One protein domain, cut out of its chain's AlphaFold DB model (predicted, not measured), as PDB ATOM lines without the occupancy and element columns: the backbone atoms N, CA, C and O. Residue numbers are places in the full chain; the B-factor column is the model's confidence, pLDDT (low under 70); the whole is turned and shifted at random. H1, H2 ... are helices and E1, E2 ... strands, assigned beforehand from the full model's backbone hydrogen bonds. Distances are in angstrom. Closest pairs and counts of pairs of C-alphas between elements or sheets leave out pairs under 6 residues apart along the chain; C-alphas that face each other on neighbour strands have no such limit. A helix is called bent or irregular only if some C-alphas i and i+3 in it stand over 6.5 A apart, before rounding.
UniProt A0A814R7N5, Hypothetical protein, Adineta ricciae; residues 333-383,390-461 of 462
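What this domain is: This is residues 333 to 383 and 390 to 461 of the 462 residues of the protein "Hypothetical protein" of Adineta ricciae (UniProt A0A814R7N5). A strongly twisted sheet of six strands forms the middle of the domain, with H3 and H2 over one face and H1 and H4 over the other. At one edge the long pair E3 and E4 continues the sheet, and from E3 residues 376 to 383 run out as a tail to a cut. The helices on both faces make three layers, H3 on one side and H1 and H4 on the other. The printed part has 123 residues, in the order E1 H1 E2 H2 E3 E4 E5 H3 E6 H4; the sheet is mixed, E4 E3 E2 E1 E5 E6, and the class is mixed, helices and strands. It is compact, with a radius of gyration of the C-alphas of 14.4 A and spans of 43 by 30 by 29 A.

How they stand to each other: E1, residues 333 to 336, is parallel to E2, residues 351 to 353, with N 352 and O 334 2.8 A apart. H1, residues 338 to 347, between them in the chain, completes a strand-helix-strand unit, two parallel neighbour strands joined through a helix, with a right-handed crossover; its height over the sheet is 7.8 A. H2, residues 354 to 362, is on the sheet, and its closest C-alphas to E3, residues 369 to 375, are Phe 357 and Ile 370, 6.2 A apart. E3 is antiparallel to E2, with N 373 and O 351 2.8 A apart, and to E4, residues 392 to 398, with N 395 and O 372 2.8 A apart. E5, residues 408 to 412, is parallel to E1, with N 335 and O 410 2.8 A apart. H3, residues 413 to 434, is on the same face as H2, over E5, with a kink of 63 degrees near residue 420; it is irregular, C-alphas 414 and 417 being 7.9 A apart. With residues 415 to 422 alone H3 touches H2, closest at the C-alphas of Leu 358 and Thr 419, 7.1 A. E6, residues 439 to 443, is parallel to E5, with N 409 and O 439 2.8 A apart; E5, H3 and E6 form a second right-handed unit. H4, residues 449 to 459, is on the opposite face from H3, over E5 and E6, and touches H1, closest at the C-alphas of His 347 and Lys 450, 7.0 A. H3 and H4 are apart. Every O i to N i+4 pair is within hydrogen-bond range in H2 and H4, against 4 of 6 in H1 and 13 of 18 in H3.

Where its parts are: E1 begins at C-alpha 333, (144.423, 111.505, 134.736). E3 is 18.1 A long, E4 17.6 A, H3 27.3 A and H4 15.3 A. H3 begins at C-alpha 413, (136.790, 123.118, 139.911), and H4 ends at C-alpha 459, (137.103, 116.142, 121.819).

The domain as a whole: The C-alphas farthest apart are those of Lys 364 and Asp 383, 46.1 A. Residues 384 to 389 are cut out, with 12.5 A between C-alphas 383 and 390; of the links printed whole, none is long. The mean pLDDT of the printed part is 86.6, and residues 376 to 383 and 390 to 393 are under 70.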
ATOM      1  N   ILE A 333     144.434 111.676 133.280       94.94
ATOM      2  CA  ILE A 333     144.423 111.505 134.736       94.94
ATOM      3  C   ILE A 333     143.640 112.650 135.381       94.94
ATOM      4  O   ILE A 333     143.701 113.787 134.907       94.94
ATOM      5  N   LEU A 334     142.892 112.356 136.446       96.25
ATOM      6  CA  LEU A 334     142.182 113.375 137.218       96.25
ATOM      7  C   LEU A 334     142.963 113.791 138.466       96.25
ATOM      8  O   LEU A 334     143.570 112.960 139.132       96.25
ATOM      9  N   ILE A 335     142.893 115.067 138.832       96.38
ATOM     10  CA  ILE A 335     143.264 115.567 140.157       96.38
ATOM     11  C   ILE A 335     141.970 116.007 140.834       96.38
ATOM     12  O   ILE A 335     141.278 116.900 140.341       96.38
ATOM     13  N   THR A 336     141.616 115.355 141.938       95.38
ATOM     14  CA  THR A 336     140.267 115.447 142.508       95.38
ATOM     15  C   THR A 336     140.270 115.951 143.941       95.38
ATOM     16  O   THR A 336     141.195 115.705 144.718       95.38
ATOM     17  N   ASP A 337     139.190 116.628 144.313       93.31
ATOM     18  CA  ASP A 337     138.809 116.809 145.712       93.31
ATOM     19  C   ASP A 337     138.132 115.539 146.258       93.31
ATOM     20  O   ASP A 337     138.050 114.515 145.573       93.31
ATOM     21  N   ASP A 338     137.670 115.591 147.507       87.56
ATOM     22  CA  ASP A 338     137.025 114.454 148.168       87.56
ATOM     23  C   ASP A 338     135.678 114.059 147.546       87.56
ATOM     24  O   ASP A 338     135.298 112.890 147.609       87.56
ATOM     25  N   GLU A 339     134.965 114.997 146.921       85.75
ATOM     26  CA  GLU A 339     133.669 114.737 146.285       85.75
ATOM     27  C   GLU A 339     133.871 114.003 144.951       85.75
ATOM     28  O   GLU A 339     133.403 112.871 144.784       85.75
ATOM     29  N   HIS A 340     134.680 114.561 144.045       86.31
ATOM     30  CA  HIS A 340     135.003 113.917 142.768       86.31
ATOM     31  C   HIS A 340     135.826 112.637 142.936       86.31
ATOM     32  O   HIS A 340     135.783 111.762 142.069       86.31
ATOM     33  N   ARG A 341     136.548 112.476 144.052       85.69
ATOM     34  CA  ARG A 341     137.219 111.216 144.400       85.69
ATOM     35  C   ARG A 341     136.233 110.048 144.454       85.69
ATOM     36  O   ARG A 341     136.547 108.967 143.957       85.69
ATOM     37  N   ILE A 342     135.057 110.244 145.056       81.00
ATOM     38  CA  ILE A 342     134.041 109.188 145.185       81.00
ATOM     39  C   ILE A 342     133.523 108.789 143.800       81.00
ATOM     40  O   ILE A 342     133.394 107.600 143.496       81.00
ATOM     41  N   GLU A 343     133.283 109.772 142.935       83.12
ATOM     42  CA  GLU A 343     132.823 109.535 141.567       83.12
ATOM     43  C   GLU A 343     133.895 108.865 140.703       83.12
ATOM     44  O   GLU A 343     133.605 107.902 139.990       83.12
ATOM     45  N   CYS A 344     135.157 109.282 140.828       82.56
ATOM     46  CA  CYS A 344     136.284 108.615 140.177       82.56
ATOM     47  C   CYS A 344     136.394 107.154 140.603       82.56
ATOM     48  O   CYS A 344     136.630 106.285 139.765       82.56
ATOM     49  N   TRP A 345     136.164 106.860 141.885       81.50
ATOM     50  CA  TRP A 345     136.084 105.488 142.381       81.50
ATOM     51  C   TRP A 345     134.965 104.690 141.724       81.50
ATOM     52  O   TRP A 345     135.184 103.556 141.287       81.50
ATOM     53  N   TYR A 346     133.780 105.282 141.620       80.94
ATOM     54  CA  TYR A 346     132.619 104.638 141.022       80.94
ATOM     55  C   TYR A 346     132.826 104.337 139.529       80.94
ATOM     56  O   TYR A 346     132.533 103.229 139.067       80.94
ATOM     57  N   HIS A 347     133.376 105.298 138.785       80.06
ATOM     58  CA  HIS A 347     133.634 105.185 137.347       80.06
ATOM     59  C   HIS A 347     134.979 104.548 137.002       80.06
ATOM     60  O   HIS A 347     135.242 104.275 135.832       80.06
ATOM     61  N   ARG A 348     135.789 104.242 138.021       84.56
ATOM     62  CA  ARG A 348     137.131 103.670 137.904       84.56
ATOM     63  C   ARG A 348     138.074 104.528 137.062       84.56
ATOM     64  O   ARG A 348     138.878 103.992 136.318       84.56
ATOM     65  N   TYR A 349     137.996 105.847 137.152       88.94
ATOM     66  CA  TYR A 349     138.963 106.691 136.452       88.94
ATOM     67  C   TYR A 349     140.309 106.733 137.186       88.94
ATOM     68  O   TYR A 349     140.319 106.610 138.410       88.94
ATOM     69  N   PRO A 350     141.442 106.892 136.476       90.88
ATOM     70  CA  PRO A 350     142.726 107.134 137.119       90.88
ATOM     71  C   PRO A 350     142.742 108.527 137.755       90.88
ATOM     72  O   PRO A 350     142.447 109.516 137.079       90.88
ATOM     73  N   PHE A 351     143.089 108.625 139.038       94.56
ATOM     74  CA  PHE A 351     143.066 109.912 139.736       94.56
ATOM     75  C   PHE A 351     144.124 110.049 140.836       94.56
ATOM     76  O   PHE A 351     144.630 109.065 141.375       94.56
ATOM     77  N   ILE A 352     144.430 111.298 141.178       94.75
ATOM     78  CA  ILE A 352     145.286 111.731 142.281       94.75
ATOM     79  C   ILE A 352     144.433 112.573 143.230       94.75
ATOM     80  O   ILE A 352     143.678 113.444 142.791       94.75
ATOM     81  N   ILE A 353     144.569 112.341 144.534       94.69
ATOM     82  CA  ILE A 353     143.887 113.154 145.544       94.69
ATOM     83  C   ILE A 353     144.632 114.483 145.692       94.69
ATOM     84  O   ILE A 353     145.855 114.524 145.825       94.69
ATOM     85  N   SER A 354     143.889 115.586 145.681       94.62
ATOM     86  CA  SER A 354     144.460 116.932 145.739       94.62
ATOM     87  C   SER A 354     145.272 117.213 147.000       94.62
ATOM     88  O   SER A 354     146.293 117.889 146.905       94.62
ATOM     89  N   SER A 355     144.884 116.664 148.156       92.06
ATOM     90  CA  SER A 355     145.659 116.768 149.398       92.06
ATOM     91  C   SER A 355     147.068 116.213 149.226       92.06
ATOM     92  O   SER A 355     148.043 116.887 149.550       92.06
ATOM     93  N   ASP A 356     147.170 115.015 148.654       91.38
ATOM     94  CA  ASP A 356     148.425 114.283 148.499       91.38
ATOM     95  C   ASP A 356     149.298 114.977 147.451       91.38
ATOM     96  O   ASP A 356     150.505 115.154 147.639       91.38
ATOM     97  N   PHE A 357     148.662 115.462 146.379       92.62
ATOM     98  CA  PHE A 357     149.307 116.303 145.380       92.62
ATOM     99  C   PHE A 357     149.909 117.555 146.024       92.62
ATOM    100  O   PHE A 357     151.118 117.760 145.938       92.62
ATOM    101  N   LEU A 358     149.111 118.374 146.713       91.94
ATOM    102  CA  LEU A 358     149.569 119.635 147.306       91.94
ATOM    103  C   LEU A 358     150.641 119.408 148.379       91.94
ATOM    104  O   LEU A 358     151.654 120.110 148.402       91.94
ATOM    105  N   GLN A 359     150.470 118.385 149.217       90.81
ATOM    106  CA  GLN A 359     151.444 118.017 150.242       90.81
ATOM    107  C   GLN A 359     152.807 117.666 149.633       90.81
ATOM    108  O   GLN A 359     153.847 118.023 150.200       90.81
ATOM    109  N   SER A 360     152.822 117.029 148.458       90.38
ATOM    110  CA  SER A 360     154.065 116.731 147.742       90.38
ATOM    111  C   SER A 360     154.802 117.989 147.267       90.38
ATOM    112  O   SER A 360     156.019 117.970 147.155       90.38
ATOM    113  N   PHE A 361     154.135 119.122 147.037       88.12
ATOM    114  CA  PHE A 361     154.822 120.366 146.652       88.12
ATOM    115  C   PHE A 361     155.183 121.258 147.832       88.12
ATOM    116  O   PHE A 361     156.149 122.013 147.759       88.12
ATOM    117  N   GLN A 362     154.421 121.183 148.918       88.88
ATOM    118  CA  GLN A 362     154.593 122.069 150.069       88.88
ATOM    119  C   GLN A 362     155.614 121.545 151.086       88.88
ATOM    120  O   GLN A 362     156.166 122.321 151.869       88.88
ATOM    121  N   SER A 363     155.891 120.240 151.097       84.88
ATOM    122  CA  SER A 363     156.845 119.659 152.042       84.88
ATOM    123  C   SER A 363     158.300 119.919 151.625       84.88
ATOM    124  O   SER A 363     158.732 119.607 150.518       84.88
ATOM    125  N   LYS A 364     159.102 120.468 152.553       76.88
ATOM    126  CA  LYS A 364     160.545 120.718 152.344       76.88
ATOM    127  C   LYS A 364     161.334 119.434 152.064       76.88
ATOM    128  O   LYS A 364     162.339 119.470 151.367       76.88
ATOM    129  N   SER A 365     160.865 118.313 152.602       77.81
ATOM    130  CA  SER A 365     161.393 116.963 152.392       77.81
ATOM    131  C   SER A 365     160.469 116.149 151.485       77.81
ATOM    132  O   SER A 365     160.150 115.000 151.798       77.81
ATOM    133  N   SER A 366     159.916 116.783 150.449       70.62
ATOM    134  CA  SER A 366     158.819 116.175 149.711       70.62
ATOM    135  C   SER A 366     159.201 114.856 149.050       70.62
ATOM    136  O   SER A 366     160.237 114.779 148.384       70.62
ATOM    137  N   PRO A 367     158.364 113.813 149.190       73.44
ATOM    138  CA  PRO A 367     158.582 112.582 148.458       73.44
ATOM    139  C   PRO A 367     158.478 112.875 146.952       73.44
ATOM    140  O   PRO A 367     157.583 113.610 146.523       73.44
ATOM    141  N   PRO A 368     159.363 112.310 146.113       82.75
ATOM    142  CA  PRO A 368     159.276 112.465 144.657       82.75
ATOM    143  C   PRO A 368     158.018 111.796 144.073       82.75
ATOM    144  O   PRO A 368     157.674 111.992 142.906       82.75
ATOM    145  N   THR A 369     157.319 111.014 144.894       89.31
ATOM    146  CA  THR A 369     156.150 110.223 144.546       89.31
ATOM    147  C   THR A 369     154.889 110.718 145.252       89.31
ATOM    148  O   THR A 369     154.931 111.191 146.386       89.31
ATOM    149  N   ILE A 370     153.764 110.603 144.553       91.19
ATOM    150  CA  ILE A 370     152.414 110.948 145.006       91.19
ATOM    151  C   ILE A 370     151.569 109.673 144.935       91.19
ATOM    152  O   ILE A 370     151.772 108.860 144.034       91.19
ATOM    153  N   SER A 371     150.632 109.479 145.857       88.00
ATOM    154  CA  SER A 371     149.655 108.392 145.756       88.00
ATOM    155  C   SER A 371     148.686 108.658 144.602       88.00
ATOM    156  O   SER A 371     148.004 109.686 144.565       88.00
ATOM    157  N   ALA A 372     148.640 107.741 143.639       89.81
ATOM    158  CA  ALA A 372     147.722 107.795 142.510       89.81
ATOM    159  C   ALA A 372     146.994 106.466 142.364       89.81
ATOM    160  O   ALA A 372     147.569 105.387 142.485       89.81
ATOM    161  N   TYR A 373     145.714 106.545 142.048       89.75
ATOM    162  CA  TYR A 373     144.831 105.399 142.011       89.75
ATOM    163  C   TYR A 373     144.589 104.998 140.566       89.75
ATOM    164  O   TYR A 373     144.055 105.781 139.782       89.75
ATOM    165  N   PHE A 374     144.954 103.766 140.224       84.88
ATOM    166  CA  PHE A 374     144.782 103.216 138.880       84.88
ATOM    167  C   PHE A 374     143.897 101.982 138.893       84.88
ATOM    168  O   PHE A 374     143.874 101.227 139.870       84.88
ATOM    169  N   ILE A 375     143.212 101.744 137.773       78.12
ATOM    170  CA  ILE A 375     142.579 100.452 137.528       78.12
ATOM    171  C   ILE A 375     143.694  99.420 137.383       78.12
ATOM    172  O   ILE A 375     144.605  99.591 136.574       78.12
ATOM    173  N   ASP A 376     143.629  98.344 138.161       65.38
ATOM    174  CA  ASP A 376     144.516  97.213 137.945       65.38
ATOM    175  C   ASP A 376     144.098  96.465 136.671       65.38
ATOM    176  O   ASP A 376     143.173  95.651 136.687       65.38
ATOM    177  N   GLU A 377     144.746  96.761 135.546       58.84
ATOM    178  CA  GLU A 377     144.506  96.063 134.276       58.84
ATOM    179  C   GLU A 377     144.800  94.558 134.390       58.84
ATOM    180  O   GLU A 377     144.110  93.746 133.774       58.84
ATOM    181  N   ASN A 378     145.720  94.158 135.278       53.81
ATOM    182  CA  ASN A 378     146.057  92.749 135.503       53.81
ATOM    183  C   ASN A 378     144.934  91.964 136.202       53.81
ATOM    184  O   ASN A 378     144.948  90.735 136.197       53.81
ATOM    185  N   SER A 379     143.938  92.647 136.775       50.88
ATOM    186  CA  SER A 379     142.768  92.003 137.388       50.88
ATOM    187  C   SER A 379     141.656  91.649 136.387       50.88
ATOM    188  O   SER A 379     140.680  90.996 136.760       50.88
ATOM    189  N   GLN A 380     141.797  92.041 135.113       49.91
ATOM    190  CA  GLN A 380     140.801  91.782 134.064       49.91
ATOM    191  C   GLN A 380     141.081  90.525 133.223       49.91
ATOM    192  O   GLN A 380     140.204  90.091 132.481       49.91
ATOM    193  N   SER A 381     142.263  89.911 133.331       46.47
ATOM    194  CA  SER A 381     142.717  88.881 132.383       46.47
ATOM    195  C   SER A 381     142.369  87.428 132.738       46.47
ATOM    196  O   SER A 381     142.730  86.541 131.969       46.47
ATOM    197  N   ILE A 382     141.679  87.138 133.853       49.22
ATOM    198  CA  ILE A 382     141.574  85.742 134.343       49.22
ATOM    199  C   ILE A 382     140.178  85.104 134.225       49.22
ATOM    200  O   ILE A 382     140.093  83.883 134.197       49.22
ATOM    201  N   ASP A 383     139.075  85.842 134.083       47.03
ATOM    202  CA  ASP A 383     137.771  85.198 133.843       47.03
ATOM    203  C   ASP A 383     136.714  86.242 133.461       47.03
ATOM    204  O   ASP A 383     136.274  87.026 134.303       47.03
ATOM    205  N   GLY A 390     137.134  95.618 139.938       54.94
ATOM    206  CA  GLY A 390     138.398  96.274 139.632       54.94
ATOM    207  C   GLY A 390     138.723  97.129 140.842       54.94
ATOM    208  O   GLY A 390     138.016  98.102 141.101       54.94
ATOM    209  N   HIS A 391     139.676  96.678 141.651       60.66
ATOM    210  CA  HIS A 391     140.107  97.427 142.817       60.66
ATOM    211  C   HIS A 391     141.042  98.509 142.300       60.66
ATOM    212  O   HIS A 391     141.982  98.223 141.558       60.66
ATOM    213  N   LEU A 392     140.751  99.753 142.664       67.19
ATOM    214  CA  LEU A 392     141.678 100.844 142.431       67.19
ATOM    215  C   LEU A 392     142.852 100.643 143.381       67.19
ATOM    216  O   LEU A 392     142.663 100.582 144.596       67.19
ATOM    217  N   GLN A 393     144.039 100.465 142.813       69.81
ATOM    218  CA  GLN A 393     145.262 100.298 143.584       69.81
ATOM    219  C   GLN A 393     145.960 101.639 143.696       69.81
ATOM    220  O   GLN A 393     146.139 102.323 142.687       69.81
ATOM    221  N   ASP A 394     146.365 101.970 144.917       81.00
ATOM    222  CA  ASP A 394     147.304 103.054 145.140       81.00
ATOM    223  C   ASP A 394     148.667 102.632 144.580       81.00
ATOM    224  O   ASP A 394     149.229 101.605 144.975       81.00
ATOM    225  N   LYS A 395     149.158 103.385 143.600       85.38
ATOM    226  CA  LYS A 395     150.471 103.202 142.996       85.38
ATOM    227  C   LYS A 395     151.258 104.498 143.140       85.38
ATOM    228  O   LYS A 395     150.700 105.581 142.952       85.38
ATOM    229  N   PRO A 396     152.569 104.399 143.405       88.31
ATOM    230  CA  PRO A 396     153.419 105.572 143.442       88.31
ATOM    231  C   PRO A 396     153.452 106.225 142.056       88.31
ATOM    232  O   PRO A 396     153.810 105.591 141.065       88.31
ATOM    233  N   PHE A 397     153.093 107.501 142.011       91.50
ATOM    234  CA  PHE A 397     153.151 108.357 140.836       91.50
ATOM    235  C   PHE A 397     154.344 109.287 140.944       91.50
ATOM    236  O   PHE A 397     154.399 110.131 141.839       91.50
ATOM    237  N   HIS A 398     155.309 109.147 140.046       90.94
ATOM    238  CA  HIS A 398     156.515 109.954 140.082       90.94
ATOM    239  C   HIS A 398     156.263 111.332 139.476       90.94
ATOM    240  O   HIS A 398     156.095 111.487 138.263       90.94
ATOM    241  N   ARG A 399     156.310 112.350 140.332       86.69
ATOM    242  CA  ARG A 399     155.972 113.737 140.007       86.69
ATOM    243  C   ARG A 399     156.793 114.331 138.866       86.69
ATOM    244  O   ARG A 399     156.276 115.177 138.160       86.69
ATOM    245  N   ASP A 400     158.031 113.908 138.658       85.00
ATOM    246  CA  ASP A 400     158.856 114.493 137.588       85.00
ATOM    247  C   ASP A 400     158.756 113.747 136.251       85.00
ATOM    248  O   ASP A 400     159.086 114.294 135.200       85.00
ATOM    249  N   TYR A 401     158.299 112.491 136.265       86.94
ATOM    250  CA  TYR A 401     158.436 111.600 135.109       86.94
ATOM    251  C   TYR A 401     157.119 111.078 134.567       86.94
ATOM    252  O   TYR A 401     157.052 110.772 133.377       86.94
ATOM    253  N   ASP A 402     156.084 110.952 135.396       91.88
ATOM    254  CA  ASP A 402     154.865 110.259 134.990       91.88
ATOM    255  C   ASP A 402     153.899 111.143 134.207       91.88
ATOM    256  O   ASP A 402     153.128 110.613 133.410       91.88
ATOM    257  N   TRP A 403     153.990 112.471 134.315       92.31
ATOM    258  CA  TRP A 403     153.130 113.387 133.552       92.31
ATOM    259  C   TRP A 403     153.250 113.217 132.041       92.31
ATOM    260  O   TRP A 403     152.251 113.304 131.341       92.31
ATOM    261  N   LYS A 404     154.441 112.871 131.532       91.12
ATOM    262  CA  LYS A 404     154.670 112.640 130.092       91.12
ATOM    263  C   LYS A 404     153.880 111.455 129.519       91.12
ATOM    264  O   LYS A 404     153.894 111.236 128.314       91.12
ATOM    265  N   LYS A 405     153.268 110.635 130.384       91.44
ATOM    266  CA  LYS A 405     152.432 109.494 129.993       91.44
ATOM    267  C   LYS A 405     151.010 109.917 129.618       91.44
ATOM    268  O   LYS A 405     150.299 109.087 129.058       91.44
ATOM    269  N   TYR A 406     150.600 111.140 129.952       92.88
ATOM    270  CA  TYR A 406     149.232 111.620 129.793       92.88
ATOM    271  C   TYR A 406     149.185 112.778 128.804       92.88
ATOM    272  O   TYR A 406     150.035 113.662 128.827       92.88
ATOM    273  N   ASP A 407     148.163 112.759 127.959       92.19
ATOM    274  CA  ASP A 407     147.861 113.815 126.997       92.19
ATOM    275  C   ASP A 407     146.919 114.864 127.617       92.19
ATOM    276  O   ASP A 407     146.904 116.024 127.205       92.19
ATOM    277  N   LEU A 408     146.142 114.454 128.628       94.62
ATOM    278  CA  LEU A 408     145.078 115.241 129.243       94.62
ATOM    279  C   LEU A 408     145.129 115.157 130.778       94.62
ATOM    280  O   LEU A 408     145.192 114.073 131.357       94.62
ATOM    281  N   ILE A 409     145.045 116.301 131.448       96.25
ATOM    282  CA  ILE A 409     144.891 116.402 132.901       96.25
ATOM    283  C   ILE A 409     143.572 117.107 133.191       96.25
ATOM    284  O   ILE A 409     143.319 118.210 132.712       96.25
ATOM    285  N   LEU A 410     142.728 116.468 133.989       96.69
ATOM    286  CA  LEU A 410     141.444 117.018 134.404       96.69
ATOM    287  C   LEU A 410     141.514 117.382 135.884       96.69
ATOM    288  O   LEU A 410     141.976 116.578 136.688       96.69
ATOM    289  N   ILE A 411     141.075 118.576 136.262       97.31
ATOM    290  CA  ILE A 411     141.181 119.062 137.642       97.31
ATOM    291  C   ILE A 411     139.805 119.506 138.129       97.31
ATOM    292  O   ILE A 411     139.126 120.262 137.436       97.31
ATOM    293  N   SER A 412     139.411 119.064 139.326       96.50
ATOM    294  CA  SER A 412     138.167 119.522 139.962       96.50
ATOM    295  C   SER A 412     138.154 121.051 140.122       96.50
ATOM    296  O   SER A 412     139.153 121.657 140.517       96.50
ATOM    297  N   ASP A 413     137.016 121.675 139.832       95.56
ATOM    298  CA  ASP A 413     136.790 123.118 139.911       95.56
ATOM    299  C   ASP A 413     137.194 123.751 141.249       95.56
ATOM    300  O   ASP A 413     137.907 124.758 141.257       95.56
ATOM    301  N   LYS A 414     136.822 123.134 142.375       94.56
ATOM    302  CA  LYS A 414     137.107 123.622 143.736       94.56
ATOM    303  C   LYS A 414     138.597 123.784 144.031       94.56
ATOM    304  O   LYS A 414     138.979 124.611 144.856       94.56
ATOM    305  N   ILE A 415     139.441 122.987 143.383       95.69
ATOM    306  CA  ILE A 415     140.892 122.946 143.621       95.69
ATOM    307  C   ILE A 415     141.697 123.480 142.434       95.69
ATOM    308  O   ILE A 415     142.917 123.593 142.546       95.69
ATOM    309  N   TYR A 416     141.036 123.832 141.326       96.50
ATOM    310  CA  TYR A 416     141.672 124.166 140.054       96.50
ATOM    311  C   TYR A 416     142.789 125.197 140.213       96.50
ATOM    312  O   TYR A 416     143.938 124.929 139.872       96.50
ATOM    313  N   GLN A 417     142.479 126.349 140.812       95.69
ATOM    314  CA  GLN A 417     143.441 127.445 140.964       95.69
ATOM    315  C   GLN A 417     144.658 127.041 141.806       95.69
ATOM    316  O   GLN A 417     145.796 127.307 141.424       95.69
ATOM    317  N   ASN A 418     144.433 126.334 142.916       94.88
ATOM    318  CA  ASN A 418     145.506 125.916 143.820       94.88
ATOM    319  C   ASN A 418     146.415 124.871 143.169       94.88
ATOM    320  O   ASN A 418     147.635 124.955 143.280       94.88
ATOM    321  N   THR A 419     145.835 123.898 142.467       95.06
ATOM    322  CA  THR A 419     146.583 122.854 141.759       95.06
ATOM    323  C   THR A 419     147.365 123.433 140.579       95.06
ATOM    324  O   THR A 419     148.523 123.061 140.375       95.06
ATOM    325  N   MET A 420     146.779 124.377 139.835       95.81
ATOM    326  CA  MET A 420     147.403 124.982 138.653       95.81
ATOM    327  C   MET A 420     148.712 125.708 138.964       95.81
ATOM    328  O   MET A 420     149.651 125.607 138.177       95.81
ATOM    329  N   ILE A 421     148.824 126.365 140.124       95.31
ATOM    330  CA  ILE A 421     150.061 127.043 140.556       95.31
ATOM    331  C   ILE A 421     151.262 126.085 140.544       95.31
ATOM    332  O   ILE A 421     152.352 126.458 140.109       95.31
ATOM    333  N   TYR A 422     151.063 124.842 140.985       93.00
ATOM    334  CA  TYR A 422     152.126 123.837 141.063       93.00
ATOM    335  C   TYR A 422     152.270 123.017 139.783       93.00
ATOM    336  O   TYR A 422     153.374 122.592 139.444       93.00
ATOM    337  N   LEU A 423     151.168 122.787 139.070       93.50
ATOM    338  CA  LEU A 423     151.158 121.936 137.887       93.50
ATOM    339  C   LEU A 423     151.700 122.652 136.641       93.50
ATOM    340  O   LEU A 423     152.403 122.035 135.840       93.50
ATOM    341  N   GLN A 424     151.429 123.953 136.492       93.69
ATOM    342  CA  GLN A 424     151.804 124.726 135.304       93.69
ATOM    343  C   GLN A 424     153.316 124.680 134.997       93.69
ATOM    344  O   GLN A 424     153.675 124.429 133.842       93.69
ATOM    345  N   PRO A 425     154.235 124.860 135.973       92.44
ATOM    346  CA  PRO A 425     155.672 124.758 135.712       92.44
ATOM    347  C   PRO A 425     156.090 123.377 135.192       92.44
ATOM    348  O   PRO A 425     156.923 123.282 134.289       92.44
ATOM    349  N   ILE A 426     155.485 122.313 135.724       91.06
ATOM    350  CA  ILE A 426     155.793 120.927 135.356       91.06
ATOM    351  C   ILE A 426     155.294 120.638 133.951       91.06
ATOM    352  O   ILE A 426     156.045 120.136 133.123       91.06
ATOM    353  N   VAL A 427     154.050 121.008 133.650       92.06
ATOM    354  CA  VAL A 427     153.468 120.813 132.320       92.06
ATOM    355  C   VAL A 427     154.249 121.590 131.262       92.06
ATOM    356  O   VAL A 427     154.528 121.046 130.194       92.06
ATOM    357  N   ASN A 428     154.704 122.807 131.569       92.38
ATOM    358  CA  ASN A 428     155.573 123.572 130.676       92.38
ATOM    359  C   ASN A 428     156.921 122.874 130.435       92.38
ATOM    360  O   ASN A 428     157.399 122.831 129.300       92.38
ATOM    361  N   LEU A 429     157.540 122.317 131.479       91.81
ATOM    362  CA  LEU A 429     158.798 121.573 131.367       91.81
ATOM    363  C   LEU A 429     158.626 120.286 130.546       91.81
ATOM    364  O   LEU A 429     159.438 119.979 129.668       91.81
ATOM    365  N   VAL A 430     157.546 119.545 130.794       90.38
ATOM    366  CA  VAL A 430     157.231 118.304 130.080       90.38
ATOM    367  C   VAL A 430     156.886 118.591 128.623       90.38
ATOM    368  O   VAL A 430     157.377 117.895 127.739       90.38
ATOM    369  N   SER A 431     156.125 119.646 128.339       89.56
ATOM    370  CA  SER A 431     155.778 120.024 126.963       89.56
ATOM    371  C   SER A 431     157.019 120.425 126.162       89.56
ATOM    372  O   SER A 431     157.171 120.023 125.012       89.56
ATOM    373  N   LYS A 432     157.965 121.143 126.788       90.56
ATOM    374  CA  LYS A 432     159.251 121.498 126.166       90.56
ATOM    375  C   LYS A 432     160.140 120.285 125.891       90.56
ATOM    376  O   LYS A 432     160.793 120.240 124.857       90.56
ATOM    377  N   SER A 433     160.186 119.324 126.812       90.06
ATOM    378  CA  SER A 433     161.064 118.149 126.693       90.06
ATOM    379  C   SER A 433     160.486 117.042 125.811       90.06
ATOM    380  O   SER A 433     161.234 116.375 125.104       90.06
ATOM    381  N   SER A 434     159.168 116.840 125.832       88.31
ATOM    382  CA  SER A 434     158.486 115.802 125.048       88.31
ATOM    383  C   SER A 434     158.064 116.261 123.652       88.31
ATOM    384  O   SER A 434     157.756 115.421 122.808       88.31
ATOM    385  N   GLY A 435     157.997 117.576 123.413       89.25
ATOM    386  CA  GLY A 435     157.446 118.159 122.188       89.25
ATOM    387  C   GLY A 435     155.931 117.979 122.037       89.25
ATOM    388  O   GLY A 435     155.374 118.384 121.019       89.25
ATOM    389  N   LYS A 436     155.252 117.381 123.026       87.75
ATOM    390  CA  LYS A 436     153.803 117.173 123.034       87.75
ATOM    391  C   LYS A 436     153.156 118.068 124.094       87.75
ATOM    392  O   LYS A 436     153.546 117.978 125.259       87.75
ATOM    393  N   PRO A 437     152.187 118.924 123.725       90.00
ATOM    394  CA  PRO A 437     151.477 119.732 124.702       90.00
ATOM    395  C   PRO A 437     150.549 118.843 125.535       90.00
ATOM    396  O   PRO A 437     149.760 118.081 124.980       90.00
ATOM    397  N   ILE A 438     150.629 118.964 126.860       93.62
ATOM    398  CA  ILE A 438     149.648 118.358 127.766       93.62
ATOM    399  C   ILE A 438     148.504 119.350 127.947       93.62
ATOM    400  O   ILE A 438     148.735 120.510 128.296       93.62
ATOM    401  N   GLN A 439     147.276 118.897 127.723       94.50
ATOM    402  CA  GLN A 439     146.092 119.733 127.884       94.50
ATOM    403  C   GLN A 439     145.569 119.650 129.312       94.50
ATOM    404  O   GLN A 439     145.533 118.570 129.898       94.50
ATOM    405  N   ILE A 440     145.157 120.786 129.875       96.06
ATOM    406  CA  ILE A 440     144.614 120.856 131.233       96.06
ATOM    407  C   ILE A 440     143.211 121.450 131.168       96.06
ATOM    408  O   ILE A 440     143.031 122.531 130.609       96.06
ATOM    409  N   HIS A 441     142.231 120.759 131.749       96.31
ATOM    410  CA  HIS A 441     140.844 121.218 131.793       96.31
ATOM    411  C   HIS A 441     140.267 121.165 133.202       96.31
ATOM    412  O   HIS A 441     140.613 120.309 134.018       96.31
ATOM    413  N   GLN A 442     139.354 122.095 133.460       96.31
ATOM    414  CA  GLN A 442     138.563 122.141 134.675       96.31
ATOM    415  C   GLN A 442     137.321 121.259 134.523       96.31
ATOM    416  O   GLN A 442     136.664 121.287 133.483       96.31
ATOM    417  N   VAL A 443     137.004 120.501 135.566       94.81
ATOM    418  CA  VAL A 443     135.794 119.682 135.669       94.81
ATOM    419  C   VAL A 443     134.856 120.331 136.675       94.81
ATOM    420  O   VAL A 443     135.255 120.606 137.807       94.81
ATOM    421  N   ASN A 444     133.626 120.595 136.248       92.94
ATOM    422  CA  ASN A 444     132.593 121.235 137.050       92.94
ATOM    423  C   ASN A 444     131.921 120.208 137.961       92.94
ATOM    424  O   ASN A 444     131.406 119.202 137.483       92.94
ATOM    425  N   GLN A 445     131.859 120.476 139.258       87.06
ATOM    426  CA  GLN A 445     131.237 119.559 140.212       87.06
ATOM    427  C   GLN A 445     129.714 119.479 140.114       87.06
ATOM    428  O   GLN A 445     129.101 118.535 140.608       87.06
ATOM    429  N   GLN A 446     129.075 120.474 139.505       89.50
ATOM    430  CA  GLN A 446     127.621 120.479 139.339       89.50
ATOM    431  C   GLN A 446     127.152 119.533 138.226       89.50
ATOM    432  O   GLN A 446     125.957 119.257 138.116       89.50
ATOM    433  N   GLU A 447     128.076 119.052 137.398       90.06
ATOM    434  CA  GLU A 447     127.797 118.214 136.241       90.06
ATOM    435  C   GLU A 447     128.293 116.785 136.464       90.06
ATOM    436  O   GLU A 447     129.293 116.549 137.132       90.06
ATOM    437  N   ASP A 448     127.626 115.815 135.837       89.06
ATOM    438  CA  ASP A 448     128.018 114.407 135.915       89.06
ATOM    439  C   ASP A 448     129.446 114.200 135.378       89.06
ATOM    440  O   ASP A 448     129.724 114.414 134.189       89.06
ATOM    441  N   LEU A 449     130.351 113.745 136.251       89.69
ATOM    442  CA  LEU A 449     131.759 113.538 135.925       89.69
ATOM    443  C   LEU A 449     131.937 112.602 134.731       89.69
ATOM    444  O   LEU A 449     132.767 112.850 133.855       89.69
ATOM    445  N   LYS A 450     131.149 111.522 134.666       90.62
ATOM    446  CA  LYS A 450     131.225 110.555 133.565       90.62
ATOM    447  C   LYS A 450     130.940 111.225 132.225       90.62
ATOM    448  O   LYS A 450     131.651 110.971 131.247       90.62
ATOM    449  N   THR A 451     129.914 112.066 132.169       90.56
ATOM    450  CA  THR A 451     129.538 112.816 130.969       90.56
ATOM    451  C   THR A 451     130.638 113.792 130.561       90.56
ATOM    452  O   THR A 451     131.045 113.781 129.397       90.56
ATOM    453  N   GLN A 452     131.197 114.551 131.508       93.25
ATOM    454  CA  GLN A 452     132.291 115.492 131.242       93.25
ATOM    455  C   GLN A 452     133.558 114.792 130.740       93.25
ATOM    456  O   GLN A 452     134.081 115.141 129.682       93.25
ATOM    457  N   VAL A 453     134.019 113.746 131.436       90.62
ATOM    458  CA  VAL A 453     135.196 112.957 131.028       90.62
ATOM    459  C   VAL A 453     134.989 112.369 129.634       90.62
ATOM    460  O   VAL A 453     135.883 112.437 128.791       90.62
ATOM    461  N   THR A 454     133.794 111.839 129.352       89.81
ATOM    462  CA  THR A 454     133.450 111.316 128.023       89.81
ATOM    463  C   THR A 454     133.490 112.413 126.957       89.81
ATOM    464  O   THR A 454     133.965 112.163 125.849       89.81
ATOM    465  N   CYS A 455     133.005 113.615 127.274       91.12
ATOM    466  CA  CYS A 455     133.023 114.766 126.375       91.12
ATOM    467  C   CYS A 455     134.459 115.183 126.033       91.12
ATOM    468  O   CYS A 455     134.824 115.202 124.856       91.12
ATOM    469  N   PHE A 456     135.306 115.391 127.048       92.50
ATOM    470  CA  PHE A 456     136.715 115.734 126.849       92.50
ATOM    471  C   PHE A 456     137.456 114.650 126.064       92.50
ATOM    472  O   PHE A 456     138.132 114.944 125.082       92.50
ATOM    473  N   CYS A 457     137.281 113.375 126.423       88.62
ATOM    474  CA  CYS A 457     137.937 112.289 125.699       88.62
ATOM    475  C   CYS A 457     137.539 112.267 124.219       88.62
ATOM    476  O   CYS A 457     138.400 112.071 123.365       88.62
ATOM    477  N   LYS A 458     136.261 112.505 123.892       88.44
ATOM    478  CA  LYS A 458     135.791 112.596 122.500       88.44
ATOM    479  C   LYS A 458     136.409 113.778 121.757       88.44
ATOM    480  O   LYS A 458     136.804 113.607 120.610       88.44
ATOM    481  N   GLN A 459     136.511 114.937 122.404       88.88
ATOM    482  CA  GLN A 459     137.103 116.142 121.819       88.88
ATOM    483  C   GLN A 459     138.578 115.940 121.438       88.88
ATOM    484  O   GLN A 459     139.032 116.493 120.440       88.88
ATOM    485  N   PHE A 460     139.305 115.113 122.194       84.38
ATOM    486  CA  PHE A 460     140.740 114.880 122.003       84.38
ATOM    487  C   PHE A 460     141.098 113.540 121.343       84.38
ATOM    488  O   PHE A 460     142.276 113.236 121.201       84.38
ATOM    489  N   SER A 461     140.116 112.748 120.895       76.88
ATOM    490  CA  SER A 461     140.337 111.477 120.171       76.88
ATOM    491  C   SER A 461     140.523 111.667 118.650       76.88
ATOM    492  O   SER A 461     139.988 110.872 117.869       76.88
TER     493      SER A 461